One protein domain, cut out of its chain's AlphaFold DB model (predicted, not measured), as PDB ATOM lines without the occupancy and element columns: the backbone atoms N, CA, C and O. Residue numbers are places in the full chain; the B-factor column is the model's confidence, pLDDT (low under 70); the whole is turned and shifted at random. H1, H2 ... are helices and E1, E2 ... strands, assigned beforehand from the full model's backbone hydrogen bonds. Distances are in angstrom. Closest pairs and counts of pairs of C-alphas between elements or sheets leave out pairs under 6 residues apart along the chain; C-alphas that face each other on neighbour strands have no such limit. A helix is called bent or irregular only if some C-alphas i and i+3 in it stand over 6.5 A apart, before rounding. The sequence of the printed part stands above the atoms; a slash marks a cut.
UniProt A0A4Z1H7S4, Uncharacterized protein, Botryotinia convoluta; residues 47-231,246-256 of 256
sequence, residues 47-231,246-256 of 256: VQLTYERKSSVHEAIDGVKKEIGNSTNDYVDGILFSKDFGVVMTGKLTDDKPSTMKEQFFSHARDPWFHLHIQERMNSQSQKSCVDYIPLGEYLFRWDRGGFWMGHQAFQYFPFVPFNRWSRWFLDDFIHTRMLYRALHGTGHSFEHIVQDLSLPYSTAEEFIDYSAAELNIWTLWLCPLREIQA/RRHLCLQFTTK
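AT A GLANCE: This is residues 47 to 231 and 246 to 256 of the 256 residues of an uncharacterized protein of Botryotinia convoluta (UniProt A0A4Z1H7S4). A strongly twisted wall of seven strands runs through the domain, with H1 and H7 packed on one face, where residues 57 to 61 of H1 meet H7, and the short helices H2 and H3 on the other face, over its E4, E1, E3 and E2 half. Three more short helices, H4, H5 and H6, form a loose group away from the sheet. The printed part has 196 residues, with seven named helices and seven named strands in the order E1, H1, E2, E3, H2, E4, H3, H4, H5, H6, E5, H7, E6, E7; the class is mixed, helices and strands. The sheet's order is E4, E1, E3, E2, E6, E7, E5, antiparallel throughout. The whole is compact, with a radius of gyration of the C-alphas of 17.2 A and spans of 45, 45 and 38 A.

IN THESE COORDINATES: Across the sheet come E4, residues 129 to 135; E1, residues 47 to 54, 21.4 A long and beginning at C-alpha 47 (34.781, 33.626, -29.194); E3, residues 85 to 94, the longest strand at 28.5 A; E2, residues 75 to 82, 22.8 A; E6, residues 221 to 226; E7, residues 248 to 255, 21.6 A; and E5, residues 194 to 201, 21.7 A. E7 ends at C-alpha 255 (46.647, 4.630, -25.834). The helices on the sheet are H1, residues 57 to 68, 16.9 A; H7, residues 202 to 215, 20.5 A, beginning at C-alpha 202 (57.879, 21.408, -34.083); H2, residues 114 to 121; and H3, residues 136 to 140. Not on the sheet are H4, residues 151 to 157; H5, residues 165 to 170; and H6, residues 177 to 186.

HOW THE PARTS SIT: E4 and E5 are the edge strands. Within hydrogen-bond range are N 49 and O 132 of the neighbour strands E1 and E4, 2.9 A, N 50 and O 90 of the neighbours E1 and E3, 2.8 A, and N 77 and O 89 of the hairpin E2 and E3, 2.9 A. Also within range are N 223 and O 78 of E6 and E2, 2.8 A, N 250 and O 224 of E7 and E6, 2.8 A, and N 198 and O 251 of E5 and E7, 2.8 A. There are three split strand-helix-strand units, two strands running the same way with another strand between them: E1, H1, E2 and E5, H7, E6 have right-handed crossovers, and E3, H2, E4 a left-handed one. H1 and H7 lie on the same face; residues 57 to 61 of H1 touch H7, with C-alphas of His 58 and Glu 206 closest at 6.4 A. They run opposite ways at a shallow tilt of 33 degrees, only just short of steep. H7 lies over E6 and E7 at a height over the sheet of 9.3 A, along E7 at 7 degrees on the local plane; it is irregular, with C-alphas 203 and 206 7.4 A apart. On the opposite face H2, at a height of 8.8 A, lies over E3, only just not over E1 as well, and runs across the strands at 70 degrees to E3 on the local plane. H3 only just lies over E1, at a height of 8.6 A. H4 and H6 are close but not clearly touching, the C-alphas of Gly 151 and Leu 180 being closest at 7.3 A; H5 is apart from both. Every O i to N i+4 pair is within hydrogen-bond range in H1, H2, H3, H5 and H6; in H4 it is 2 of 3 and in H7 8 of 10.

THE WHOLE: The C-alphas of Phe 160 and Ala 231 are the two farthest apart, 50.3 A. Residues 232 to 245 are not printed, and C-alphas 231 and 246 are 14.2 A apart across this cut, which falls in the link from E6 to E7. Of the links printed whole, E3 to H2 is the long one, residues 95 to 113. The mean pLDDT of the printed part is 89.1; residues 188 to 193 and 246 to 256 are under 70.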
ATOM      1  N   VAL A  47      33.628  33.961 -28.372       98.44
ATOM      2  CA  VAL A  47      34.781  33.626 -29.194       98.44
ATOM      3  C   VAL A  47      34.271  33.387 -30.610       98.44
ATOM      4  O   VAL A  47      33.484  32.469 -30.848       98.44
ATOM      5  N   GLN A  48      34.710  34.220 -31.554       98.44
ATOM      6  CA  GLN A  48      34.596  33.927 -32.976       98.44
ATOM      7  C   GLN A  48      35.657  32.876 -33.305       98.44
ATOM      8  O   GLN A  48      36.843  33.196 -33.397       98.44
ATOM      9  N   LEU A  49      35.231  31.624 -33.446       98.50
ATOM     10  CA  LEU A  49      36.113  30.498 -33.712       98.50
ATOM     11  C   LEU A  49      36.071  30.149 -35.195       98.50
ATOM     12  O   LEU A  49      35.022  29.800 -35.732       98.50
ATOM     13  N   THR A  50      37.220  30.244 -35.851       98.44
ATOM     14  CA  THR A  50      37.399  29.846 -37.245       98.44
ATOM     15  C   THR A  50      38.036  28.469 -37.289       98.44
ATOM     16  O   THR A  50      39.073  28.254 -36.668       98.44
ATOM     17  N   TYR A  51      37.437  27.558 -38.046       98.38
ATOM     18  CA  TYR A  51      37.979  26.238 -38.345       98.38
ATOM     19  C   TYR A  51      38.568  26.269 -39.749       98.38
ATOM     20  O   TYR A  51      37.919  26.752 -40.679       98.38
ATOM     21  N   GLU A  52      39.771  25.743 -39.925       98.25
ATOM     22  CA  GLU A  52      40.438  25.627 -41.218       98.25
ATOM     23  C   GLU A  52      40.869  24.176 -41.435       98.25
ATOM     24  O   GLU A  52      41.678  23.642 -40.674       98.25
ATOM     25  N   ARG A  53      40.322  23.526 -42.468       98.00
ATOM     26  CA  ARG A  53      40.658  22.137 -42.799       98.00
ATOM     27  C   ARG A  53      42.072  22.077 -43.370       98.00
ATOM     28  O   ARG A  53      42.444  22.913 -44.190       98.00
ATOM     29  N   LYS A  54      42.818  21.048 -42.982       97.75
ATOM     30  CA  LYS A  54      44.150  20.714 -43.491       97.75
ATOM     31  C   LYS A  54      44.152  19.289 -44.030       97.75
ATOM     32  O   LYS A  54      43.504  18.411 -43.454       97.75
ATOM     33  N   SER A  55      44.847  19.081 -45.143       96.56
ATOM     34  CA  SER A  55      44.891  17.804 -45.871       96.56
ATOM     35  C   SER A  55      46.010  16.874 -45.420       96.56
ATOM     36  O   SER A  55      46.122  15.770 -45.942       96.56
ATOM     37  N   SER A  56      46.850  17.304 -44.481       96.56
ATOM     38  CA  SER A  56      47.933  16.486 -43.946       96.56
ATOM     39  C   SER A  56      48.311  16.900 -42.526       96.56
ATOM     40  O   SER A  56      48.009  18.014 -42.082       96.56
ATOM     41  N   VAL A  57      49.017  16.008 -41.828       96.50
ATOM     42  CA  VAL A  57      49.676  16.304 -40.545       96.50
ATOM     43  C   VAL A  57      50.621  17.500 -40.690       96.50
ATOM     44  O   VAL A  57      50.541  18.434 -39.891       96.50
ATOM     45  N   HIS A  58      51.443  17.516 -41.744       96.56
ATOM     46  CA  HIS A  58      52.355  18.614 -42.063       96.56
ATOM     47  C   HIS A  58      51.639  19.971 -42.112       96.56
ATOM     48  O   HIS A  58      51.976  20.903 -41.382       96.56
ATOM     49  N   GLU A  59      50.585  20.066 -42.928       97.44
ATOM     50  CA  GLU A  59      49.816  21.298 -43.105       97.44
ATOM     51  C   GLU A  59      49.127  21.762 -41.814       97.44
ATOM     52  O   GLU A  59      48.957  22.966 -41.597       97.44
ATOM     53  N   ALA A  60      48.707  20.828 -40.956       97.38
ATOM     54  CA  ALA A  60      48.126  21.143 -39.655       97.38
ATOM     55  C   ALA A  60      49.161  21.721 -38.691       97.38
ATOM     56  O   ALA A  60      48.910  22.763 -38.084       97.38
ATOM     57  N   ILE A  61      50.336  21.097 -38.595       96.06
ATOM     58  CA  ILE A  61      51.437  21.572 -37.754       96.06
ATOM     59  C   ILE A  61      51.901  22.959 -38.213       96.06
ATOM     60  O   ILE A  61      52.011  23.876 -37.391       96.06
ATOM     61  N   ASP A  62      52.119  23.142 -39.515       96.44
ATOM     62  CA  ASP A  62      52.535  24.424 -40.082       96.44
ATOM     63  C   ASP A  62      51.451  25.496 -39.947       96.44
ATOM     64  O   ASP A  62      51.755  26.651 -39.632       96.44
ATOM     65  N   GLY A  63      50.180  25.119 -40.105       96.88
ATOM     66  CA  GLY A  63      49.040  25.998 -39.865       96.88
ATOM     67  C   GLY A  63      48.996  26.502 -38.422       96.88
ATOM     68  O   GLY A  63      48.959  27.712 -38.201       96.88
ATOM     69  N   VAL A  64      49.093  25.606 -37.435       96.56
ATOM     70  CA  VAL A  64      49.174  25.979 -36.011       96.56
ATOM     71  C   VAL A  64      50.376  26.897 -35.769       96.56
ATOM     72  O   VAL A  64      50.236  27.969 -35.178       96.56
ATOM     73  N   LYS A  65      51.561  26.534 -36.273       94.38
ATOM     74  CA  LYS A  65      52.797  27.314 -36.108       94.38
ATOM     75  C   LYS A  65      52.674  28.734 -36.663       94.38
ATOM     76  O   LYS A  65      53.132  29.684 -36.017       94.38
ATOM     77  N   LYS A  66      52.060  28.876 -37.840       95.81
ATOM     78  CA  LYS A  66      51.779  30.159 -38.489       95.81
ATOM     79  C   LYS A  66      50.827  31.003 -37.645       95.81
ATOM     80  O   LYS A  66      51.141  32.158 -37.362       95.81
ATOM     81  N   GLU A  67      49.710  30.434 -37.204       96.62
ATOM     82  CA  GLU A  67      48.658  31.185 -36.511       96.62
ATOM     83  C   GLU A  67      49.047  31.630 -35.095       96.62
ATOM     84  O   GLU A  67      48.560  32.657 -34.632       96.62
ATOM     85  N   ILE A  68      50.002  30.966 -34.434       93.50
ATOM     86  CA  ILE A  68      50.613  31.475 -33.184       93.50
ATOM     87  C   ILE A  68      51.420  32.758 -33.428       93.50
ATOM     88  O   ILE A  68      51.605  33.573 -32.528       93.50
ATOM     89  N   GLY A  69      51.980  32.927 -34.629       91.06
ATOM     90  CA  GLY A  69      52.681  34.154 -35.013       91.06
ATOM     91  C   GLY A  69      51.744  35.340 -35.243       91.06
ATOM     92  O   GLY A  69      52.209  36.476 -35.299       91.06
ATOM     93  N   ASN A  70      50.441  35.089 -35.366       94.50
ATOM     94  CA  ASN A  70      49.434  36.098 -35.631       94.50
ATOM     95  C   ASN A  70      48.886  36.663 -34.313       94.50
ATOM     96  O   ASN A  70      48.046  36.054 -33.656       94.50
ATOM     97  N   SER A  71      49.323  37.871 -33.953       92.56
ATOM     98  CA  SER A  71      48.918  38.551 -32.712       92.56
ATOM     99  C   SER A  71      47.444  38.959 -32.660       92.56
ATOM    100  O   SER A  71      47.008  39.503 -31.651       92.56
ATOM    101  N   THR A  72      46.682  38.763 -33.742       95.56
ATOM    102  CA  THR A  72      45.234  39.014 -33.752       95.56
ATOM    103  C   THR A  72      44.417  37.832 -33.241       95.56
ATOM    104  O   THR A  72      43.208  37.980 -33.089       95.56
ATOM    105  N   ASN A  73      45.043  36.671 -33.023       96.88
ATOM    106  CA  ASN A  73      44.394  35.491 -32.467       96.88
ATOM    107  C   ASN A  73      44.555  35.485 -30.942       96.88
ATOM    108  O   ASN A  73      45.674  35.554 -30.438       96.88
ATOM    109  N   ASP A  74      43.445  35.342 -30.222       96.25
ATOM    110  CA  ASP A  74      43.443  35.152 -28.765       96.25
ATOM    111  C   ASP A  74      43.644  33.678 -28.395       96.25
ATOM    112  O   ASP A  74      44.229  33.355 -27.361       96.25
ATOM    113  N   TYR A  75      43.183  32.776 -29.267       96.50
ATOM    114  CA  TYR A  75      43.300  31.334 -29.098       96.50
ATOM    115  C   TYR A  75      43.771  30.679 -30.393       96.50
ATOM    116  O   TYR A  75      43.308  31.029 -31.480       96.50
ATOM    117  N   VAL A  76      44.661  29.696 -30.274       96.94
ATOM    118  CA  VAL A  76      45.091  28.838 -31.382       96.94
ATOM    119  C   VAL A  76      45.096  27.405 -30.884       96.94
ATOM    120  O   VAL A  76      45.632  27.120 -29.816       96.94
ATOM    121  N   ASP A  77      44.483  26.529 -31.660       94.88
ATOM    122  CA  ASP A  77      44.316  25.124 -31.342       94.88
ATOM    123  C   ASP A  77      44.335  24.299 -32.645       94.88
ATOM    124  O   ASP A  77      44.157  24.845 -33.736       94.88
ATOM    125  N   GLY A  78      44.549  22.994 -32.571       96.56
ATOM    126  CA  GLY A  78      44.439  22.099 -33.710       96.56
ATOM    127  C   GLY A  78      44.002  20.702 -33.300       96.56
ATOM    128  O   GLY A  78      44.183  20.273 -32.167       96.56
ATOM    129  N   ILE A  79      43.406  19.975 -34.230       96.88
ATOM    130  CA  ILE A  79      42.961  18.601 -34.010       96.88
ATOM    131  C   ILE A  79      43.226  17.773 -35.265       96.88
ATOM    132  O   ILE A  79      43.027  18.257 -36.382       96.88
ATOM    133  N   LEU A  80      43.690  16.539 -35.097       97.38
ATOM    134  CA  LEU A  80      43.891  15.579 -36.181       97.38
ATOM    135  C   LEU A  80      42.957  14.387 -35.995       97.38
ATOM    136  O   LEU A  80      43.012  13.707 -34.970       97.38
ATOM    137  N   PHE A  81      42.131  14.117 -37.002       96.06
ATOM    138  CA  PHE A  81      41.238  12.957 -37.041       96.06
ATOM    139  C   PHE A  81      41.843  11.775 -37.806       96.06
ATOM    140  O   PHE A  81      41.448  10.636 -37.576       96.06
ATOM    141  N   SER A  82      42.771  12.047 -38.723       95.88
ATOM    142  CA  SER A  82      43.535  11.066 -39.497       95.88
ATOM    143  C   SER A  82      44.789  11.727 -40.081       95.88
ATOM    144  O   SER A  82      44.991  12.937 -39.929       95.88
ATOM    145  N   LYS A  83      45.613  10.957 -40.808       95.75
ATOM    146  CA  LYS A  83      46.796  11.487 -41.514       95.75
ATOM    147  C   LYS A  83      46.462  12.572 -42.540       95.75
ATOM    148  O   LYS A  83      47.291  13.436 -42.799       95.75
ATOM    149  N   ASP A  84      45.264  12.515 -43.113       95.62
ATOM    150  CA  ASP A  84      44.766  13.349 -44.210       95.62
ATOM    151  C   ASP A  84      43.606  14.282 -43.803       95.62
ATOM    152  O   ASP A  84      42.991  14.961 -44.636       95.62
ATOM    153  N   PHE A  85      43.293  14.332 -42.504       97.06
ATOM    154  CA  PHE A  85      42.253  15.195 -41.959       97.06
ATOM    155  C   PHE A  85      42.696  15.853 -40.653       97.06
ATOM    156  O   PHE A  85      42.514  15.319 -39.558       97.06
ATOM    157  N   GLY A  86      43.204  17.076 -40.791       97.56
ATOM    158  CA  GLY A  86      43.426  18.001 -39.686       97.56
ATOM    159  C   GLY A  86      42.482  19.197 -39.728       97.56
ATOM    160  O   GLY A  86      41.944  19.557 -40.778       97.56
ATOM    161  N   VAL A  87      42.303  19.850 -38.586       98.38
ATOM    162  CA  VAL A  87      41.639  21.150 -38.484       98.38
ATOM    163  C   VAL A  87      42.456  22.055 -37.571       98.38
ATOM    164  O   VAL A  87      42.726  21.702 -36.427       98.38
ATOM    165  N   VAL A  88      42.821  23.232 -38.072       98.38
ATOM    166  CA  VAL A  88      43.406  24.318 -37.278       98.38
ATOM    167  C   VAL A  88      42.289  25.264 -36.866       98.38
ATOM    168  O   VAL A  88      41.434  25.620 -37.675       98.38
ATOM    169  N   MET A  89      42.281  25.653 -35.602       98.25
ATOM    170  CA  MET A  89      41.255  26.484 -34.993       98.25
ATOM    171  C   MET A  89      41.880  27.777 -34.480       98.25
ATOM    172  O   MET A  89      42.829  27.747 -33.699       98.25
ATOM    173  N   THR A  90      41.329  28.916 -34.892       98.50
ATOM    174  CA  THR A  90      41.750  30.241 -34.416       98.50
ATOM    175  C   THR A  90      40.568  30.983 -33.815       98.50
ATOM    176  O   THR A  90      39.505  31.091 -34.426       98.50
ATOM    177  N   GLY A  91      40.728  31.451 -32.580       98.00
ATOM    178  CA  GLY A  91      39.688  32.129 -31.815       98.00
ATOM    179  C   GLY A  91      40.010  33.603 -31.615       98.00
ATOM    180  O   GLY A  91      41.140  33.946 -31.266       98.00
ATOM    181  N   LYS A  92      39.000  34.459 -31.794       98.19
ATOM    182  CA  LYS A  92      39.055  35.888 -31.459       98.19
ATOM    183  C   LYS A  92      37.961  36.250 -30.465       98.19
ATOM    184  O   LYS A  92      36.793  35.931 -30.689       98.19
ATOM    185  N   LEU A  93      38.334  36.910 -29.377       97.94
ATOM    186  CA  LEU A  93      37.421  37.440 -28.376       97.94
ATOM    187  C   LEU A  93      36.651  38.628 -28.965       97.94
ATOM    188  O   LEU A  93      37.240  39.590 -29.454       97.94
ATOM    189  N   THR A  94      35.323  38.576 -28.910       97.88
ATOM    190  CA  THR A  94      34.454  39.604 -29.495       97.88
ATOM    191  C   THR A  94      33.177  39.798 -28.682       97.88
ATOM    192  O   THR A  94      32.618  38.848 -28.129       97.88
ATOM    193  N   ASP A  95      32.702  41.041 -28.597       97.94
ATOM    194  CA  ASP A  95      31.363  41.348 -28.071       97.94
ATOM    195  C   ASP A  95      30.285  41.274 -29.161       97.94
ATOM    196  O   ASP A  95      29.092  41.172 -28.856       97.94
ATOM    197  N   ASP A  96      30.721  41.275 -30.422       96.62
ATOM    198  CA  ASP A  96      29.880  41.365 -31.600       96.62
ATOM    199  C   ASP A  96      29.715  40.005 -32.272       96.62
ATOM    200  O   ASP A  96      30.668  39.245 -32.459       96.62
ATOM    201  N   LYS A  97      28.480  39.733 -32.691       96.75
ATOM    202  CA  LYS A  97      28.099  38.586 -33.511       96.75
ATOM    203  C   LYS A  97      27.115  39.064 -34.580       96.75
ATOM    204  O   LYS A  97      26.127  39.712 -34.219       96.75
ATOM    205  N   PRO A  98      27.299  38.707 -35.863       96.38
ATOM    206  CA  PRO A  98      26.324  39.011 -36.904       96.38
ATOM    207  C   PRO A  98      24.923  38.507 -36.532       96.38
ATOM    208  O   PRO A  98      24.764  37.397 -36.015       96.38
ATOM    209  N   SER A  99      23.889  39.299 -36.818       93.81
ATOM    210  CA  SER A  99      22.492  38.931 -36.531       93.81
ATOM    211  C   SER A  99      22.037  37.681 -37.293       93.81
ATOM    212  O   SER A  99      21.162  36.957 -36.828       93.81
ATOM    213  N   THR A 100      22.667  37.397 -38.433       95.56
ATOM    214  CA  THR A 100      22.415  36.222 -39.277       95.56
ATOM    215  C   THR A 100      23.028  34.930 -38.734       95.56
ATOM    216  O   THR A 100      22.593  33.845 -39.118       95.56
ATOM    217  N   MET A 101      24.023  35.019 -37.846       95.50
ATOM    218  CA  MET A 101      24.732  33.862 -37.297       95.50
ATOM    219  C   MET A 101      24.091  33.402 -35.988       95.50
ATOM    220  O   MET A 101      23.784  34.213 -35.110       95.50
ATOM    221  N   LYS A 102      23.919  32.088 -35.828       95.81
ATOM    222  CA  LYS A 102      23.473  31.487 -34.565       95.81
ATOM    223  C   LYS A 102      24.654  31.271 -33.622       95.81
ATOM    224  O   LYS A 102      25.788  31.111 -34.065       95.81
ATOM    225  N   GLU A 103      24.359  31.291 -32.331       97.38
ATOM    226  CA  GLU A 103      25.307  30.908 -31.288       97.38
ATOM    227  C   GLU A 103      25.452  29.388 -31.267       97.38
ATOM    228  O   GLU A 103      24.469  28.667 -31.463       97.38
ATOM    229  N   GLN A 104      26.674  28.916 -31.043       97.81
ATOM    230  CA  GLN A 104      26.980  27.498 -30.914       97.81
ATOM    231  C   GLN A 104      27.268  27.164 -29.447       97.81
ATOM    232  O   GLN A 104      28.105  27.809 -28.819       97.81
ATOM    233  N   PHE A 105      26.586  26.140 -28.935       97.88
ATOM    234  CA  PHE A 105      26.704  25.633 -27.565       97.88
ATOM    235  C   PHE A 105      27.227  24.194 -27.575       97.88
ATOM    236  O   PHE A 105      27.097  23.489 -28.584       97.88
ATOM    237  N   PHE A 106      27.841  23.779 -26.468       96.94
ATOM    238  CA  PHE A 106      28.415  22.443 -26.287       96.94
ATOM    239  C   PHE A 106      28.088  21.823 -24.921       96.94
ATOM    240  O   PHE A 106      28.301  20.621 -24.739       96.94
ATOM    241  N   SER A 107      27.580  22.609 -23.969       94.56
ATOM    242  CA  SER A 107      27.326  22.163 -22.599       94.56
ATOM    243  C   SER A 107      25.983  21.458 -22.399       94.56
ATOM    244  O   SER A 107      25.853  20.678 -21.457       94.56
ATOM    245  N   HIS A 108      24.974  21.671 -23.250       94.44
ATOM    246  CA  HIS A 108      23.669  21.050 -23.035       94.44
ATOM    247  C   HIS A 108      23.637  19.588 -23.496       94.44
ATOM    248  O   HIS A 108      24.242  19.196 -24.496       94.44
ATOM    249  N   ALA A 109      22.789  18.783 -22.850       94.06
ATOM    250  CA  ALA A 109      22.620  17.364 -23.166       94.06
ATOM    251  C   ALA A 109      22.282  17.067 -24.643       94.06
ATOM    252  O   ALA A 109      22.563  15.980 -25.157       94.06
ATOM    253  N   ARG A 110      21.653  18.012 -25.352       93.88
ATOM    254  CA  ARG A 110      21.291  17.861 -26.775       93.88
ATOM    255  C   ARG A 110      22.361  18.353 -27.745       93.88
ATOM    256  O   ARG A 110      22.258  18.035 -28.931       93.88
ATOM    257  N   ASP A 111      23.353  19.087 -27.259       95.00
ATOM    258  CA  ASP A 111      24.394  19.669 -28.096       95.00
ATOM    259  C   ASP A 111      25.314  18.569 -28.657       95.00
ATOM    260  O   ASP A 111      25.341  17.430 -28.162       95.00
ATOM    261  N   PRO A 112      26.054  18.826 -29.742       94.62
ATOM    262  CA  PRO A 112      27.120  17.925 -30.152       94.62
ATOM    263  C   PRO A 112      28.286  17.984 -29.151       94.62
ATOM    264  O   PRO A 112      28.469  18.965 -28.438       94.62
ATOM    265  N   TRP A 113      29.099  16.929 -29.108       95.44
ATOM    266  CA  TRP A 113      30.422  17.035 -28.487       95.44
ATOM    267  C   TRP A 113      31.334  17.832 -29.417       95.44
ATOM    268  O   TRP A 113      31.223  17.694 -30.637       95.44
ATOM    269  N   PHE A 114      32.241  18.634 -28.862       96.69
ATOM    270  CA  PHE A 114      33.012  19.602 -29.643       96.69
ATOM    271  C   PHE A 114      33.818  18.966 -30.791       96.69
ATOM    272  O   PHE A 114      33.725  19.430 -31.925       96.69
ATOM    273  N   HIS A 115      34.524  17.853 -30.555       95.38
ATOM    274  CA  HIS A 115      35.277  17.183 -31.628       95.38
ATOM    275  C   HIS A 115      34.374  16.618 -32.735       95.38
ATOM    276  O   HIS A 115      34.727  16.722 -33.905       95.38
ATOM    277  N   LEU A 116      33.202  16.069 -32.390       95.94
ATOM    278  CA  LEU A 116      32.247  15.551 -33.379       95.94
ATOM    279  C   LEU A 116      31.674  16.684 -34.227       95.94
ATOM    280  O   LEU A 116      31.527  16.530 -35.434       95.94
ATOM    281  N   HIS A 117      31.388  17.830 -33.601       96.94
ATOM    282  CA  HIS A 117      30.934  19.031 -34.300       96.94
ATOM    283  C   HIS A 117      31.973  19.516 -35.311       96.94
ATOM    284  O   HIS A 117      31.633  19.757 -36.466       96.94
ATOM    285  N   ILE A 118      33.246  19.598 -34.908       96.62
ATOM    286  CA  ILE A 118      34.344  19.948 -35.820       96.62
ATOM    287  C   ILE A 118      34.415  18.946 -36.972       96.62
ATOM    288  O   ILE A 118      34.483  19.348 -38.135       96.62
ATOM    289  N   GLN A 119      34.396  17.651 -36.648       95.75
ATOM    290  CA  GLN A 119      34.510  16.581 -37.629       95.75
ATOM    291  C   GLN A 119      33.383  16.660 -38.661       95.75
ATOM    292  O   GLN A 119      33.656  16.604 -39.856       95.75
ATOM    293  N   GLU A 120      32.138  16.856 -38.219       95.62
ATOM    294  CA  GLU A 120      30.958  16.991 -39.078       95.62
ATOM    295  C   GLU A 120      31.031  18.254 -39.948       95.62
ATOM    296  O   GLU A 120      30.877  18.177 -41.170       95.62
ATOM    297  N   ARG A 121      31.337  19.410 -39.345       95.31
ATOM    298  CA  ARG A 121      31.427  20.708 -40.038       95.31
ATOM    299  C   ARG A 121      32.517  20.730 -41.102       95.31
ATOM    300  O   ARG A 121      32.351  21.397 -42.120       95.31
ATOM    301  N   MET A 122      33.611  20.009 -40.872       96.56
ATOM    302  CA  MET A 122      34.792  20.013 -41.734       96.56
ATOM    303  C   MET A 122      34.966  18.714 -42.525       96.56
ATOM    304  O   MET A 122      36.019  18.526 -43.124       96.56
ATOM    305  N   ASN A 123      33.966  17.822 -42.559       91.94
ATOM    306  CA  ASN A 123      34.084  16.507 -43.202       91.94
ATOM    307  C   ASN A 123      34.297  16.602 -44.726       91.94
ATOM    308  O   ASN A 123      35.027  15.811 -45.318       91.94
ATOM    309  N   SER A 124      33.672  17.589 -45.374       89.88
ATOM    310  CA  SER A 124      33.804  17.774 -46.821       89.88
ATOM    311  C   SER A 124      35.151  18.394 -47.189       89.88
ATOM    312  O   SER A 124      35.489  19.473 -46.707       89.88
ATOM    313  N   GLN A 125      35.872  17.789 -48.139       82.44
ATOM    314  CA  GLN A 125      37.098  18.373 -48.702       82.44
ATOM    315  C   GLN A 125      36.853  19.726 -49.396       82.44
ATOM    316  O   GLN A 125      37.762  20.550 -49.479       82.44
ATOM    317  N   SER A 126      35.628  19.990 -49.872       87.56
ATOM    318  CA  SER A 126      35.268  21.297 -50.434       87.56
ATOM    319  C   SER A 126      35.120  22.386 -49.364       87.56
ATOM    320  O   SER A 126      35.274  23.571 -49.670       87.56
ATOM    321  N   GLN A 127      34.862  22.004 -48.107       91.44
ATOM    322  CA  GLN A 127      34.742  22.931 -46.990       91.44
ATOM    323  C   GLN A 127      36.134  23.282 -46.459       91.44
ATOM    324  O   GLN A 127      36.695  22.596 -45.606       91.44
ATOM    325  N   LYS A 128      36.699  24.386 -46.955       93.44
ATOM    326  CA  LYS A 128      38.029  24.846 -46.526       93.44
ATOM    327  C   LYS A 128      38.019  25.508 -45.152       93.44
ATOM    328  O   LYS A 128      38.935  25.302 -44.363       93.44
ATOM    329  N   SER A 129      36.992  26.306 -44.864       96.50
ATOM    330  CA  SER A 129      36.880  27.013 -43.592       96.50
ATOM    331  C   SER A 129      35.431  27.285 -43.212       96.50
ATOM    332  O   SER A 129      34.587  27.473 -44.087       96.50
ATOM    333  N   CYS A 130      35.128  27.304 -41.917       96.69
ATOM    334  CA  CYS A 130      33.860  27.805 -41.394       96.69
ATOM    335  C   CYS A 130      34.080  28.563 -40.079       96.69
ATOM    336  O   CYS A 130      35.170  28.526 -39.511       96.69
ATOM    337  N   VAL A 131      33.048  29.271 -39.617       97.94
ATOM    338  CA  VAL A 131      33.103  30.098 -38.406       97.94
ATOM    339  C   VAL A 131      31.905  29.790 -37.519       97.94
ATOM    340  O   VAL A 131      30.779  29.725 -38.018       97.94
ATOM    341  N   ASP A 132      32.153  29.677 -36.217       98.06
ATOM    342  CA  ASP A 132      31.131  29.682 -35.173       98.06
ATOM    343  C   ASP A 132      31.331  30.872 -34.231       98.06
ATOM    344  O   ASP A 132      32.446  31.358 -34.034       98.06
ATOM    345  N   TYR A 133      30.237  31.319 -33.619       98.44
ATOM    346  CA  TYR A 133      30.271  32.257 -32.504       98.44
ATOM    347  C   TYR A 133      29.831  31.514 -31.254       98.44
ATOM    348  O   TYR A 133      28.674  31.104 -31.138       98.44
ATOM    349  N   ILE A 134      30.775  31.311 -30.343       98.44
ATOM    350  CA  ILE A 134      30.598  30.475 -29.160       98.44
ATOM    351  C   ILE A 134      30.617  31.402 -27.944       98.44
ATOM    352  O   ILE A 134      31.571  32.171 -27.811       98.44
ATOM    353  N   PRO A 135      29.606  31.386 -27.059       98.44
ATOM    354  CA  PRO A 135      29.672  32.132 -25.804       98.44
ATOM    355  C   PRO A 135      30.962  31.808 -25.039       98.44
ATOM    356  O   PRO A 135      31.392  30.658 -25.010       98.44
ATOM    357  N   LEU A 136      31.598  32.801 -24.413       98.12
ATOM    358  CA  LEU A 136      32.939  32.616 -23.836       98.12
ATOM    359  C   LEU A 136      33.018  31.432 -22.854       98.12
ATOM    360  O   LEU A 136      33.956  30.642 -22.924       98.12
ATOM    361  N   GLY A 137      32.019  31.271 -21.980       97.25
ATOM    362  CA  GLY A 137      31.951  30.132 -21.058       97.25
ATOM    363  C   GLY A 137      31.893  28.782 -21.783       97.25
ATOM    364  O   GLY A 137      32.668  27.885 -21.465       97.25
ATOM    365  N   GLU A 138      31.049  28.671 -22.812       97.62
ATOM    366  CA  GLU A 138      30.946  27.470 -23.654       97.62
ATOM    367  C   GLU A 138      32.283  27.145 -24.325       97.62
ATOM    368  O   GLU A 138      32.695  25.989 -24.358       97.62
ATOM    369  N   TYR A 139      33.006  28.157 -24.813       97.88
ATOM    370  CA  TYR A 139      34.306  27.949 -25.445       97.88
ATOM    371  C   TYR A 139      35.361  27.442 -24.455       97.88
ATOM    372  O   TYR A 139      36.132  26.533 -24.782       97.88
ATOM    373  N   LEU A 140      35.409  28.006 -23.244       96.06
ATOM    374  CA  LEU A 140      36.384  27.616 -22.222       96.06
ATOM    375  C   LEU A 140      36.160  26.182 -21.719       96.06
ATOM    376  O   LEU A 140      37.135  25.486 -21.442       96.06
ATOM    377  N   PHE A 141      34.907  25.720 -21.664       95.75
ATOM    378  CA  PHE A 141      34.543  24.378 -21.191       95.75
ATOM    379  C   PHE A 141      34.150  23.401 -22.313       95.75
ATOM    380  O   PHE A 141      33.675  22.304 -22.032       95.75
ATOM    381  N   ARG A 142      34.399  23.747 -23.585       96.00
ATOM    382  CA  ARG A 142      33.969  22.979 -24.776       96.00
ATOM    383  C   ARG A 142      34.381  21.502 -24.786       96.00
ATOM    384  O   ARG A 142      33.729  20.685 -25.429       96.00
ATOM    385  N   TRP A 143      35.470  21.164 -24.098       93.25
ATOM    386  CA  TRP A 143      36.012  19.808 -24.026       93.25
ATOM    387  C   TRP A 143      35.445  18.968 -22.876       93.25
ATOM    388  O   TRP A 143      35.681  17.761 -22.844       93.25
ATOM    389  N   ASP A 144      34.708  19.573 -21.938       92.88
ATOM    390  CA  ASP A 144      34.250  18.879 -20.730       92.88
ATOM    391  C   ASP A 144      33.237  17.773 -21.050       92.88
ATOM    392  O   ASP A 144      33.305  16.650 -20.536       92.88
ATOM    393  N   ARG A 145      32.304  18.071 -21.955       92.44
ATOM    394  CA  ARG A 145      31.286  17.117 -22.366       92.44
ATOM    395  C   ARG A 145      31.867  16.100 -23.347       92.44
ATOM    396  O   ARG A 145      32.254  16.435 -24.464       92.44
ATOM    397  N   GLY A 146      31.898  14.842 -22.919       88.38
ATOM    398  CA  GLY A 146      32.564  13.745 -23.615       88.38
ATOM    399  C   GLY A 146      34.023  13.544 -23.201       88.38
ATOM    400  O   GLY A 146      34.652  12.642 -23.751       88.38
ATOM    401  N   GLY A 147      34.565  14.336 -22.261       87.50
ATOM    402  CA  GLY A 147      35.966  14.242 -21.835       87.50
ATOM    403  C   GLY A 147      36.913  14.253 -23.034       87.50
ATOM    404  O   GLY A 147      37.599  13.267 -23.299       87.50
ATOM    405  N   PHE A 148      36.883  15.332 -23.815       89.12
ATOM    406  CA  PHE A 148      37.462  15.404 -25.157       89.12
ATOM    407  C   PHE A 148      36.797  14.422 -26.136       89.12
ATOM    408  O   PHE A 148      35.685  14.676 -26.601       89.12
ATOM    409  N   TRP A 149      37.467  13.316 -26.466       88.69
ATOM    410  CA  TRP A 149      36.943  12.192 -27.257       88.69
ATOM    411  C   TRP A 149      36.940  10.872 -26.475       88.69
ATOM    412  O   TRP A 149      36.539   9.833 -27.002       88.69
ATOM    413  N   MET A 150      37.321  10.904 -25.195       83.81
ATOM    414  CA  MET A 150      37.420   9.716 -24.341       83.81
ATOM    415  C   MET A 150      36.066   9.097 -24.031       83.81
ATOM    416  O   MET A 150      35.954   7.882 -23.901       83.81
ATOM    417  N   GLY A 151      35.007   9.905 -23.991       84.94
ATOM    418  CA  GLY A 151      33.649   9.425 -23.795       84.94
ATOM    419  C   GLY A 151      33.253   8.369 -24.827       84.94
ATOM    420  O   GLY A 151      32.509   7.461 -24.483       84.94
ATOM    421  N   HIS A 152      33.795   8.411 -26.053       85.88
ATOM    422  CA  HIS A 152      33.555   7.386 -27.076       85.88
ATOM    423  C   HIS A 152      34.031   5.994 -26.630       85.88
ATOM    424  O   HIS A 152      33.380   4.991 -26.923       85.88
ATOM    425  N   GLN A 153      35.126   5.918 -25.868       80.50
ATOM    426  CA  GLN A 153      35.651   4.652 -25.354       80.50
ATOM    427  C   GLN A 153      34.691   3.991 -24.360       80.50
ATOM    428  O   GLN A 153      34.563   2.769 -24.371       80.50
ATOM    429  N   ALA A 154      33.943   4.773 -23.573       81.81
ATOM    430  CA  ALA A 154      32.913   4.228 -22.688       81.81
ATOM    431  C   ALA A 154      31.814   3.492 -23.480       81.81
ATOM    432  O   ALA A 154      31.371   2.420 -23.076       81.81
ATOM    433  N   PHE A 155      31.419   4.005 -24.650       86.38
ATOM    434  CA  PHE A 155      30.448   3.327 -25.525       86.38
ATOM    435  C   PHE A 155      31.037   2.088 -26.212       86.38
ATOM    436  O   PHE A 155      30.323   1.115 -26.433       86.38
ATOM    437  N   GLN A 156      32.339   2.080 -26.514       84.25
ATOM    438  CA  GLN A 156      33.013   0.874 -27.011       84.25
ATOM    439  C   GLN A 156      33.094  -0.228 -25.947       84.25
ATOM    440  O   GLN A 156      33.030  -1.407 -26.284       84.25
ATOM    441  N   TYR A 157      33.226   0.151 -24.673       80.44
ATOM    442  CA  TYR A 157      33.234  -0.781 -23.547       80.44
ATOM    443  C   TYR A 157      31.850  -1.395 -23.282       80.44
ATOM    444  O   TYR A 157      31.751  -2.576 -22.957       80.44
ATOM    445  N   PHE A 158      30.775  -0.619 -23.461       83.75
ATOM    446  CA  PHE A 158      29.394  -1.089 -23.340       83.75
ATOM    447  C   PHE A 158      28.748  -1.270 -24.727       83.75
ATOM    448  O   PHE A 158      27.918  -0.447 -25.117       83.75
ATOM    449  N   PRO A 159      29.052  -2.350 -25.475       80.88
ATOM    450  CA  PRO A 159      28.675  -2.488 -26.889       80.88
ATOM    451  C   PRO A 159      27.160  -2.512 -27.147       80.88
ATOM    452  O   PRO A 159      26.718  -2.299 -28.272       80.88
ATOM    453  N   PHE A 160      26.349  -2.767 -26.118       89.50
ATOM    454  CA  PHE A 160      24.886  -2.716 -26.195       89.50
ATOM    455  C   PHE A 160      24.322  -1.286 -26.125       89.50
ATOM    456  O   PHE A 160      23.144  -1.080 -26.419       89.50
ATOM    457  N   VAL A 161      25.134  -0.296 -25.747       90.00
ATOM    458  CA  VAL A 161      24.764   1.120 -25.757       90.00
ATOM    459  C   VAL A 161      25.249   1.733 -27.075       90.00
ATOM    460  O   VAL A 161      26.445   1.963 -27.242       90.00
ATOM    461  N   PRO A 162      24.355   2.035 -28.032       92.00
ATOM    462  CA  PRO A 162      24.779   2.582 -29.315       92.00
ATOM    463  C   PRO A 162      25.378   3.978 -29.131       92.00
ATOM    464  O   PRO A 162      24.858   4.767 -28.349       92.00
ATOM    465  N   PHE A 163      26.413   4.337 -29.891       92.50
ATOM    466  CA  PHE A 163      26.945   5.702 -29.905       92.50
ATOM    467  C   PHE A 163      26.129   6.588 -30.857       92.50
ATOM    468  O   PHE A 163      26.399   6.662 -32.053       92.50
ATOM    469  N   ASN A 164      25.080   7.243 -30.351       92.25
ATOM    470  CA  ASN A 164      24.227   8.126 -31.149       92.25
ATOM    471  C   ASN A 164      23.733   9.328 -30.325       92.25
ATOM    472  O   ASN A 164      24.055   9.484 -29.148       92.25
ATOM    473  N   ARG A 165      22.967  10.231 -30.951       91.81
ATOM    474  CA  ARG A 165      22.483  11.449 -30.279       91.81
ATOM    475  C   ARG A 165      21.576  11.146 -29.083       91.81
ATOM    476  O   ARG A 165      21.616  11.881 -28.104       91.81
ATOM    477  N   TRP A 166      20.759  10.094 -29.164       94.19
ATOM    478  CA  TRP A 166      19.828   9.740 -28.095       94.19
ATOM    479  C   TRP A 166      20.563   9.199 -26.869       94.19
ATOM    480  O   TRP A 166      20.314   9.674 -25.768       94.19
ATOM    481  N   SER A 167      21.506   8.273 -27.050       93.19
ATOM    482  CA  SER A 167      22.252   7.688 -25.930       93.19
ATOM    483  C   SER A 167      23.161   8.703 -25.245       93.19
ATOM    484  O   SER A 167      23.207   8.736 -24.020       93.19
ATOM    485  N   ARG A 168      23.816   9.593 -26.007       93.50
ATOM    486  CA  ARG A 168      24.595  10.710 -25.440       93.50
ATOM    487  C   ARG A 168      23.723  11.680 -24.647       93.50
ATOM    488  O   ARG A 168      24.145  12.144 -23.600       93.50
ATOM    489  N   TRP A 169      22.517  11.977 -25.128       94.81
ATOM    490  CA  TRP A 169      21.561  12.802 -24.388       94.81
ATOM    491  C   TRP A 169      21.042  12.101 -23.124       94.81
ATOM    492  O   TRP A 169      20.909  12.736 -22.086       94.81
ATOM    493  N   PHE A 170      20.753  10.801 -23.201       94.06
ATOM    494  CA  PHE A 170      20.220  10.031 -22.077       94.06
ATOM    495  C   PHE A 170      21.263   9.810 -20.971       94.06
ATOM    496  O   PHE A 170      20.930   9.857 -19.792       94.06
ATOM    497  N   LEU A 171      22.524   9.588 -21.347       92.12
ATOM    498  CA  LEU A 171      23.632   9.319 -20.424       92.12
ATOM    499  C   LEU A 171      24.425  10.575 -20.050       92.12
ATOM    500  O   LEU A 171      25.556  10.455 -19.584       92.12
ATOM    501  N   ASP A 172      23.858  11.762 -20.263       91.00
ATOM    502  CA  ASP A 172      24.581  13.031 -20.203       91.00
ATOM    503  C   ASP A 172      25.357  13.239 -18.895       91.00
ATOM    504  O   ASP A 172      26.550  13.544 -18.903       91.00
ATOM    505  N   ASP A 173      24.720  12.946 -17.765       88.25
ATOM    506  CA  ASP A 173      25.321  13.079 -16.437       88.25
ATOM    507  C   ASP A 173      26.584  12.217 -16.254       88.25
ATOM    508  O   ASP A 173      27.468  12.563 -15.470       88.25
ATOM    509  N   PHE A 174      26.713  11.112 -16.998       85.56
ATOM    510  CA  PHE A 174      27.831  10.168 -16.897       85.56
ATOM    511  C   PHE A 174      28.994  10.481 -17.841       85.56
ATOM    512  O   PHE A 174      30.105  10.005 -17.617       85.56
ATOM    513  N   ILE A 175      28.758  11.276 -18.885       87.25
ATOM    514  CA  ILE A 175      29.728  11.538 -19.960       87.25
ATOM    515  C   ILE A 175      30.468  12.873 -19.800       87.25
ATOM    516  O   ILE A 175      31.165  13.300 -20.716       87.25
ATOM    517  N   HIS A 176      30.347  13.529 -18.647       87.75
ATOM    518  CA  HIS A 176      31.172  14.683 -18.282       87.75
ATOM    519  C   HIS A 176      32.517  14.231 -17.702       87.75
ATOM    520  O   HIS A 176      32.576  13.222 -16.988       87.75
ATOM    521  N   THR A 177      33.583  15.006 -17.929       83.94
ATOM    522  CA  THR A 177      34.958  14.681 -17.498       83.94
ATOM    523  C   THR A 177      35.012  14.218 -16.047       83.94
ATOM    524  O   THR A 177      35.559  13.160 -15.745       83.94
ATOM    525  N   ARG A 178      34.366  14.947 -15.129       85.94
ATOM    526  CA  ARG A 178      34.380  14.606 -13.697       85.94
ATOM    527  C   ARG A 178      33.858  13.193 -13.410       85.94
ATOM    528  O   ARG A 178      34.418  12.503 -12.561       85.94
ATOM    529  N   MET A 179      32.773  12.776 -14.064       84.94
ATOM    530  CA  MET A 179      32.188  11.446 -13.852       84.94
ATOM    531  C   MET A 179      32.968  10.358 -14.577       84.94
ATOM    532  O   MET A 179      33.213   9.318 -13.968       84.94
ATOM    533  N   LEU A 180      33.456  10.626 -15.791       83.44
ATOM    534  CA  LEU A 180      34.341   9.709 -16.512       83.44
ATOM    535  C   LEU A 180      35.604   9.392 -15.698       83.44
ATOM    536  O   LEU A 180      35.921   8.222 -15.500       83.44
ATOM    537  N   TYR A 181      36.272  10.404 -15.137       79.12
ATOM    538  CA  TYR A 181      37.458  10.204 -14.294       79.12
ATOM    539  C   TYR A 181      37.127   9.485 -12.984       79.12
ATOM    540  O   TYR A 181      37.867   8.601 -12.553       79.12
ATOM    541  N   ARG A 182      35.998   9.822 -12.345       83.12
ATOM    542  CA  ARG A 182      35.562   9.127 -11.126       83.12
ATOM    543  C   ARG A 182      35.297   7.645 -11.389       83.12
ATOM    544  O   ARG A 182      35.678   6.820 -10.565       83.12
ATOM    545  N   ALA A 183      34.661   7.318 -12.512       79.81
ATOM    546  CA  ALA A 183      34.442   5.940 -12.929       79.81
ATOM    547  C   ALA A 183      35.776   5.242 -13.220       79.81
ATOM    548  O   ALA A 183      36.035   4.200 -12.632       79.81
ATOM    549  N   LEU A 184      36.654   5.862 -14.017       77.00
ATOM    550  CA  LEU A 184      37.966   5.323 -14.387       77.00
ATOM    551  C   LEU A 184      38.816   4.936 -13.164       77.00
ATOM    552  O   LEU A 184      39.386   3.846 -13.120       77.00
ATOM    553  N   HIS A 185      38.871   5.805 -12.149       77.62
ATOM    554  CA  HIS A 185      39.585   5.516 -10.903       77.62
ATOM    555  C   HIS A 185      38.836   4.528 -10.003       77.62
ATOM    556  O   HIS A 185      39.461   3.687  -9.362       77.62
ATOM    557  N   GLY A 186      37.504   4.611  -9.948       76.19
ATOM    558  CA  GLY A 186      36.679   3.748  -9.102       76.19
ATOM    559  C   GLY A 186      36.616   2.292  -9.569       76.19
ATOM    560  O   GLY A 186      36.457   1.402  -8.741       76.19
ATOM    561  N   THR A 187      36.758   2.037 -10.872       75.38
ATOM    562  CA  THR A 187      36.724   0.688 -11.460       75.38
ATOM    563  C   THR A 187      38.110   0.067 -11.644       75.38
ATOM    564  O   THR A 187      38.206  -1.049 -12.149       75.38
ATOM    565  N   GLY A 188      39.191   0.779 -11.301       66.56
ATOM    566  CA  GLY A 188      40.566   0.332 -11.555       66.56
ATOM    567  C   GLY A 188      40.965   0.308 -13.037       66.56
ATOM    568  O   GLY A 188      42.074  -0.106 -13.358       66.56
ATOM    569  N   HIS A 189      40.110   0.787 -13.946       65.88
ATOM    570  CA  HIS A 189      40.397   0.816 -15.387       65.88
ATOM    571  C   HIS A 189      41.378   1.934 -15.775       65.88
ATOM    572  O   HIS A 189      41.799   2.015 -16.924       65.88
ATOM    573  N   SER A 190      41.816   2.769 -14.825       60.38
ATOM    574  CA  SER A 190      42.936   3.693 -15.040       60.38
ATOM    575  C   SER A 190      44.239   2.991 -15.446       60.38
ATOM    576  O   SER A 190      45.144   3.660 -15.924       60.38
ATOM    577  N   PHE A 191      44.354   1.673 -15.243       58.03
ATOM    578  CA  PHE A 191      45.510   0.876 -15.673       58.03
ATOM    579  C   PHE A 191      45.388   0.317 -17.102       58.03
ATOM    580  O   PHE A 191      46.387  -0.142 -17.644       58.03
ATOM    581  N   GLU A 192      44.199   0.364 -17.712       69.25
ATOM    582  CA  GLU A 192      43.940  -0.127 -19.080       69.25
ATOM    583  C   GLU A 192      43.984   0.993 -20.132       69.25
ATOM    584  O   GLU A 192      43.849   0.752 -21.330       69.25
ATOM    585  N   HIS A 193      44.124   2.240 -19.684       69.62
ATOM    586  CA  HIS A 193      44.136   3.415 -20.540       69.62
ATOM    587  C   HIS A 193      45.259   4.346 -20.118       69.62
ATOM    588  O   HIS A 193      45.350   4.735 -18.954       69.62
ATOM    589  N   ILE A 194      46.076   4.762 -21.079       78.19
ATOM    590  CA  ILE A 194      47.149   5.718 -20.840       78.19
ATOM    591  C   ILE A 194      46.815   6.988 -21.608       78.19
ATOM    592  O   ILE A 194      46.838   7.010 -22.833       78.19
ATOM    593  N   VAL A 195      46.511   8.059 -20.879       79.25
ATOM    594  CA  VAL A 195      46.430   9.410 -21.447       79.25
ATOM    595  C   VAL A 195      47.825  10.020 -21.359       79.25
ATOM    596  O   VAL A 195      48.399  10.080 -20.270       79.25
ATOM    597  N   GLN A 196      48.381  10.446 -22.491       85.06
ATOM    598  CA  GLN A 196      49.711  11.041 -22.570       85.06
ATOM    599  C   GLN A 196      49.652  12.424 -23.206       85.06
ATOM    600  O   GLN A 196      49.151  12.587 -24.318       85.06
ATOM    601  N   ASP A 197      50.248  13.385 -22.504       86.44
ATOM    602  CA  ASP A 197      50.518  14.730 -22.998       86.44
ATOM    603  C   ASP A 197      52.027  14.856 -23.238       86.44
ATOM    604  O   ASP A 197      52.824  14.801 -22.296       86.44
ATOM    605  N   LEU A 198      52.439  15.010 -24.496       87.31
ATOM    606  CA  LEU A 198      53.842  15.139 -24.885       87.31
ATOM    607  C   LEU A 198      54.118  16.519 -25.472       87.31
ATOM    608  O   LEU A 198      53.552  16.891 -26.492       87.31
ATOM    609  N   SER A 199      55.055  17.256 -24.875       86.81
ATOM    610  CA  SER A 199      55.581  18.492 -25.459       86.81
ATOM    611  C   SER A 199      56.736  18.167 -26.405       86.81
ATOM    612  O   SER A 199      57.804  17.739 -25.968       86.81
ATOM    613  N   LEU A 200      56.525  18.372 -27.703       88.00
ATOM    614  CA  LEU A 200      57.478  18.035 -28.754       88.00
ATOM    615  C   LEU A 200      57.946  19.291 -29.499       88.00
ATOM    616  O   LEU A 200      57.146  20.187 -29.776       88.00
ATOM    617  N   PRO A 201      59.228  19.388 -29.881       87.94
ATOM    618  CA  PRO A 201      59.668  20.413 -30.817       87.94
ATOM    619  C   PRO A 201      58.919  20.289 -32.151       87.94
ATOM    620  O   PRO A 201      58.768  19.187 -32.678       87.94
ATOM    621  N   TYR A 202      58.535  21.417 -32.761       88.69
ATOM    622  CA  TYR A 202      57.879  21.408 -34.083       88.69
ATOM    623  C   TYR A 202      58.663  20.624 -35.147       88.69
ATOM    624  O   TYR A 202      58.060  20.045 -36.037       88.69
ATOM    625  N   SER A 203      59.998  20.598 -35.054       88.75
ATOM    626  CA  SER A 203      60.868  19.904 -36.011       88.75
ATOM    627  C   SER A 203      60.727  18.381 -36.011       88.75
ATOM    628  O   SER A 203      61.121  17.764 -36.988       88.75
ATOM    629  N   THR A 204      60.233  17.783 -34.924       90.75
ATOM    630  CA  THR A 204      60.115  16.320 -34.761       90.75
ATOM    631  C   THR A 204      58.676  15.871 -34.509       90.75
ATOM    632  O   THR A 204      58.413  14.678 -34.405       90.75
ATOM    633  N   ALA A 205      57.733  16.811 -34.376       92.50
ATOM    634  CA  ALA A 205      56.338  16.504 -34.070       92.50
ATOM    635  C   ALA A 205      55.667  15.675 -35.177       92.50
ATOM    636  O   ALA A 205      54.930  14.744 -34.872       92.50
ATOM    637  N   GLU A 206      55.947  15.983 -36.446       94.12
ATOM    638  CA  GLU A 206      55.396  15.245 -37.589       94.12
ATOM    639  C   GLU A 206      55.890  13.795 -37.624       94.12
ATOM    640  O   GLU A 206      55.078  12.878 -37.652       94.12
ATOM    641  N   GLU A 207      57.208  13.594 -37.516       94.06
ATOM    642  CA  GLU A 207      57.829  12.264 -37.473       94.06
ATOM    643  C   GLU A 207      57.254  11.407 -36.337       94.06
ATOM    644  O   GLU A 207      56.931  10.235 -36.534       94.06
ATOM    645  N   PHE A 208      57.058  12.002 -35.156       93.25
ATOM    646  CA  PHE A 208      56.449  11.309 -34.025       93.25
ATOM    647  C   PHE A 208      54.992  10.912 -34.297       93.25
ATOM    648  O   PHE A 208      54.607   9.780 -34.007       93.25
ATOM    649  N   ILE A 209      54.181  11.806 -34.871       94.31
ATOM    650  CA  ILE A 209      52.786  11.497 -35.226       94.31
ATOM    651  C   ILE A 209      52.735  10.383 -36.269       94.31
ATOM    652  O   ILE A 209      51.906   9.481 -36.159       94.31
ATOM    653  N   ASP A 210      53.623  10.415 -37.262       93.88
ATOM    654  CA  ASP A 210      53.693   9.376 -38.282       93.88
ATOM    655  C   ASP A 210      54.070   8.014 -37.705       93.88
ATOM    656  O   ASP A 210      53.444   7.016 -38.077       93.88
ATOM    657  N   TYR A 211      55.022   7.986 -36.768       94.19
ATOM    658  CA  TYR A 211      55.373   6.800 -35.992       94.19
ATOM    659  C   TYR A 211      54.183   6.294 -35.163       94.19
ATOM    660  O   TYR A 211      53.797   5.134 -35.294       94.19
ATOM    661  N   SER A 212      53.534   7.154 -34.370       92.56
ATOM    662  CA  SER A 212      52.366   6.770 -33.561       92.56
ATOM    663  C   SER A 212      51.210   6.255 -34.419       92.56
ATOM    664  O   SER A 212      50.533   5.300 -34.043       92.56
ATOM    665  N   ALA A 213      50.988   6.850 -35.589       92.38
ATOM    666  CA  ALA A 213      49.968   6.396 -36.520       92.38
ATOM    667  C   ALA A 213      50.319   5.043 -37.163       92.38
ATOM    668  O   ALA A 213      49.415   4.241 -37.381       92.38
ATOM    669  N   ALA A 214      51.596   4.782 -37.461       93.81
ATOM    670  CA  ALA A 214      52.046   3.515 -38.037       93.81
ATOM    671  C   ALA A 214      52.010   2.360 -37.022       93.81
ATOM    672  O   ALA A 214      51.526   1.281 -37.348       93.81
ATOM    673  N   GLU A 215      52.483   2.601 -35.799       94.38
ATOM    674  CA  GLU A 215      52.613   1.561 -34.773       94.38
ATOM    675  C   GLU A 215      51.318   1.326 -33.990       94.38
ATOM    676  O   GLU A 215      50.994   0.194 -33.639       94.38
ATOM    677  N   LEU A 216      50.572   2.396 -33.694       90.00
ATOM    678  CA  LEU A 216      49.451   2.348 -32.748       90.00
ATOM    679  C   LEU A 216      48.111   2.745 -33.382       90.00
ATOM    680  O   LEU A 216      47.060   2.455 -32.812       90.00
ATOM    681  N   ASN A 217      48.135   3.405 -34.546       90.38
ATOM    682  CA  ASN A 217      46.958   3.910 -35.260       90.38
ATOM    683  C   ASN A 217      45.991   4.706 -34.356       90.38
ATOM    684  O   ASN A 217      44.773   4.505 -34.372       90.38
ATOM    685  N   ILE A 218      46.551   5.599 -33.533       87.06
ATOM    686  CA  ILE A 218      45.795   6.374 -32.545       87.06
ATOM    687  C   ILE A 218      45.260   7.658 -33.170       87.06
ATOM    688  O   ILE A 218      46.019   8.526 -33.593       87.06
ATOM    689  N   TRP A 219      43.938   7.797 -33.128       91.19
ATOM    690  CA  TRP A 219      43.197   9.011 -33.455       91.19
ATOM    691  C   TRP A 219      42.044   9.149 -32.456       91.19
ATOM    692  O   TRP A 219      41.488   8.154 -31.998       91.19
ATOM    693  N   THR A 220      41.608  10.338 -32.060       92.75
ATOM    694  CA  THR A 220      41.978  11.700 -32.489       92.75
ATOM    695  C   THR A 220      43.194  12.234 -31.710       92.75
ATOM    696  O   THR A 220      43.431  11.792 -30.588       92.75
ATOM    697  N   LEU A 221      43.954  13.181 -32.279       94.25
ATOM    698  CA  LEU A 221      45.076  13.866 -31.610       94.25
ATOM    699  C   LEU A 221      44.778  15.359 -31.437       94.25
ATOM    700  O   LEU A 221      44.296  16.001 -32.371       94.25
ATOM    701  N   TRP A 222      45.115  15.927 -30.278       94.62
ATOM    702  CA  TRP A 222      44.994  17.368 -30.020       94.62
ATOM    703  C   TRP A 222      46.349  18.059 -30.122       94.62
ATOM    704  O   TRP A 222      47.328  17.621 -29.522       94.62
ATOM    705  N   LEU A 223      46.388  19.127 -30.918       95.12
ATOM    706  CA  LEU A 223      47.560  19.936 -31.220       95.12
ATOM    707  C   LEU A 223      47.471  21.242 -30.426       95.12
ATOM    708  O   LEU A 223      46.948  22.244 -30.914       95.12
ATOM    709  N   CYS A 224      48.007  21.247 -29.208       92.62
ATOM    710  CA  CYS A 224      47.977  22.426 -28.347       92.62
ATOM    711  C   CYS A 224      49.335  23.147 -28.393       92.62
ATOM    712  O   CYS A 224      50.343  22.604 -27.932       92.62
ATOM    713  N   PRO A 225      49.425  24.358 -28.969       90.56
ATOM    714  CA  PRO A 225      50.692  25.067 -29.046       90.56
ATOM    715  C   PRO A 225      51.173  25.508 -27.664       90.56
ATOM    716  O   PRO A 225      50.458  26.186 -26.928       90.56
ATOM    717  N   LEU A 226      52.421  25.175 -27.326       85.88
ATOM    718  CA  LEU A 226      53.015  25.506 -26.035       85.88
ATOM    719  C   LEU A 226      54.177  26.481 -26.177       85.88
ATOM    720  O   LEU A 226      55.014  26.419 -27.087       85.88
ATOM    721  N   ARG A 227      54.266  27.378 -25.196       79.62
ATOM    722  CA  ARG A 227      55.479  28.158 -24.992       79.62
ATOM    723  C   ARG A 227      56.543  27.260 -24.375       79.62
ATOM    724  O   ARG A 227      56.248  26.454 -23.500       79.62
ATOM    725  N   GLU A 228      57.781  27.444 -24.814       73.44
ATOM    726  CA  GLU A 228      58.931  26.786 -24.204       73.44
ATOM    727  C   GLU A 228      58.981  27.072 -22.697       73.44
ATOM    728  O   GLU A 228      58.849  28.224 -22.257       73.44
ATOM    729  N   ILE A 229      59.176  26.015 -21.912       73.31
ATOM    730  CA  ILE A 229      59.321  26.105 -20.465       73.31
ATOM    731  C   ILE A 229      60.769  26.485 -20.166       73.31
ATOM    732  O   ILE A 229      61.707  25.774 -20.512       73.31
ATOM    733  N   GLN A 230      60.956  27.620 -19.502       74.06
ATOM    734  CA  GLN A 230      62.280  28.071 -19.087       74.06
ATOM    735  C   GLN A 230      62.619  27.535 -17.693       74.06
ATOM    736  O   GLN A 230      61.771  27.570 -16.803       74.06
ATOM    737  N   ALA A 231      63.877  27.154 -17.466       74.38
ATOM    738  CA  ALA A 231      64.364  26.763 -16.143       74.38
ATOM    739  C   ALA A 231      64.311  27.925 -15.114       74.38
ATOM    740  O   ALA A 231      64.400  29.096 -15.512       74.38
ATOM    741  N   ARG A 246      63.100  27.495 -29.458       52.97
ATOM    742  CA  ARG A 246      62.223  26.531 -30.137       52.97
ATOM    743  C   ARG A 246      60.853  26.540 -29.471       52.97
ATOM    744  O   ARG A 246      60.691  26.207 -28.304       52.97
ATOM    745  N   ARG A 247      59.833  26.917 -30.245       56.75
ATOM    746  CA  ARG A 247      58.431  26.707 -29.856       56.75
ATOM    747  C   ARG A 247      58.156  25.197 -29.810       56.75
ATOM    748  O   ARG A 247      58.797  24.444 -30.546       56.75
ATOM    749  N   HIS A 248      57.233  24.778 -28.954       59.03
ATOM    750  CA  HIS A 248      56.863  23.374 -28.787       59.03
ATOM    751  C   HIS A 248      55.382  23.182 -29.122       59.03
ATOM    752  O   HIS A 248      54.583  24.115 -29.035       59.03
ATOM    753  N   LEU A 249      55.026  21.966 -29.510       52.59
ATOM    754  CA  LEU A 249      53.665  21.517 -29.728       52.59
ATOM    755  C   LEU A 249      53.357  20.444 -28.687       52.59
ATOM    756  O   LEU A 249      54.064  19.439 -28.627       52.59
ATOM    757  N   CYS A 250      52.335  20.656 -27.861       63.72
ATOM    758  CA  CYS A 250      51.769  19.573 -27.071       63.72
ATOM    759  C   CYS A 250      50.946  18.681 -27.991       63.72
ATOM    760  O   CYS A 250      50.068  19.176 -28.703       63.72
ATOM    761  N   LEU A 251      51.202  17.385 -27.923       55.94
ATOM    762  CA  LEU A 251      50.327  16.353 -28.436       55.94
ATOM    763  C   LEU A 251      49.667  15.668 -27.252       55.94
ATOM    764  O   LEU A 251      50.366  15.083 -26.426       55.94
ATOM    765  N   GLN A 252      48.342  15.718 -27.199       59.31
ATOM    766  CA  GLN A 252      47.577  14.857 -26.305       59.31
ATOM    767  C   GLN A 252      47.008  13.686 -27.099       59.31
ATOM    768  O   GLN A 252      46.323  13.882 -28.111       59.31
ATOM    769  N   PHE A 253      47.273  12.474 -26.622       52.81
ATOM    770  CA  PHE A 253      46.722  11.241 -27.169       52.81
ATOM    771  C   PHE A 253      46.463  10.217 -26.069       52.81
ATOM    772  O   PHE A 253      47.019  10.292 -24.975       52.81
ATOM    773  N   THR A 254      45.606   9.247 -26.371       45.50
ATOM    774  CA  THR A 254      45.273   8.174 -25.436       45.50
ATOM    775  C   THR A 254      45.557   6.833 -26.085       45.50
ATOM    776  O   THR A 254      45.002   6.534 -27.143       45.50
ATOM    777  N   THR A 255      46.392   6.020 -25.446       42.09
ATOM    778  CA  THR A 255      46.647   4.630 -25.834       42.09
ATOM    779  C   THR A 255      45.802   3.689 -24.964       42.09
ATOM    780  O   THR A 255      45.411   4.032 -23.844       42.09
ATOM    781  N   LYS A 256      45.493   2.506 -25.498       44.38
ATOM    782  CA  LYS A 256      45.112   1.334 -24.698       44.38
ATOM    783  C   LYS A 256      46.363   0.533 -24.361       44.38
ATOM    784  O   LYS A 256      47.342   0.675 -25.129       44.38
TER     785      LYS A 256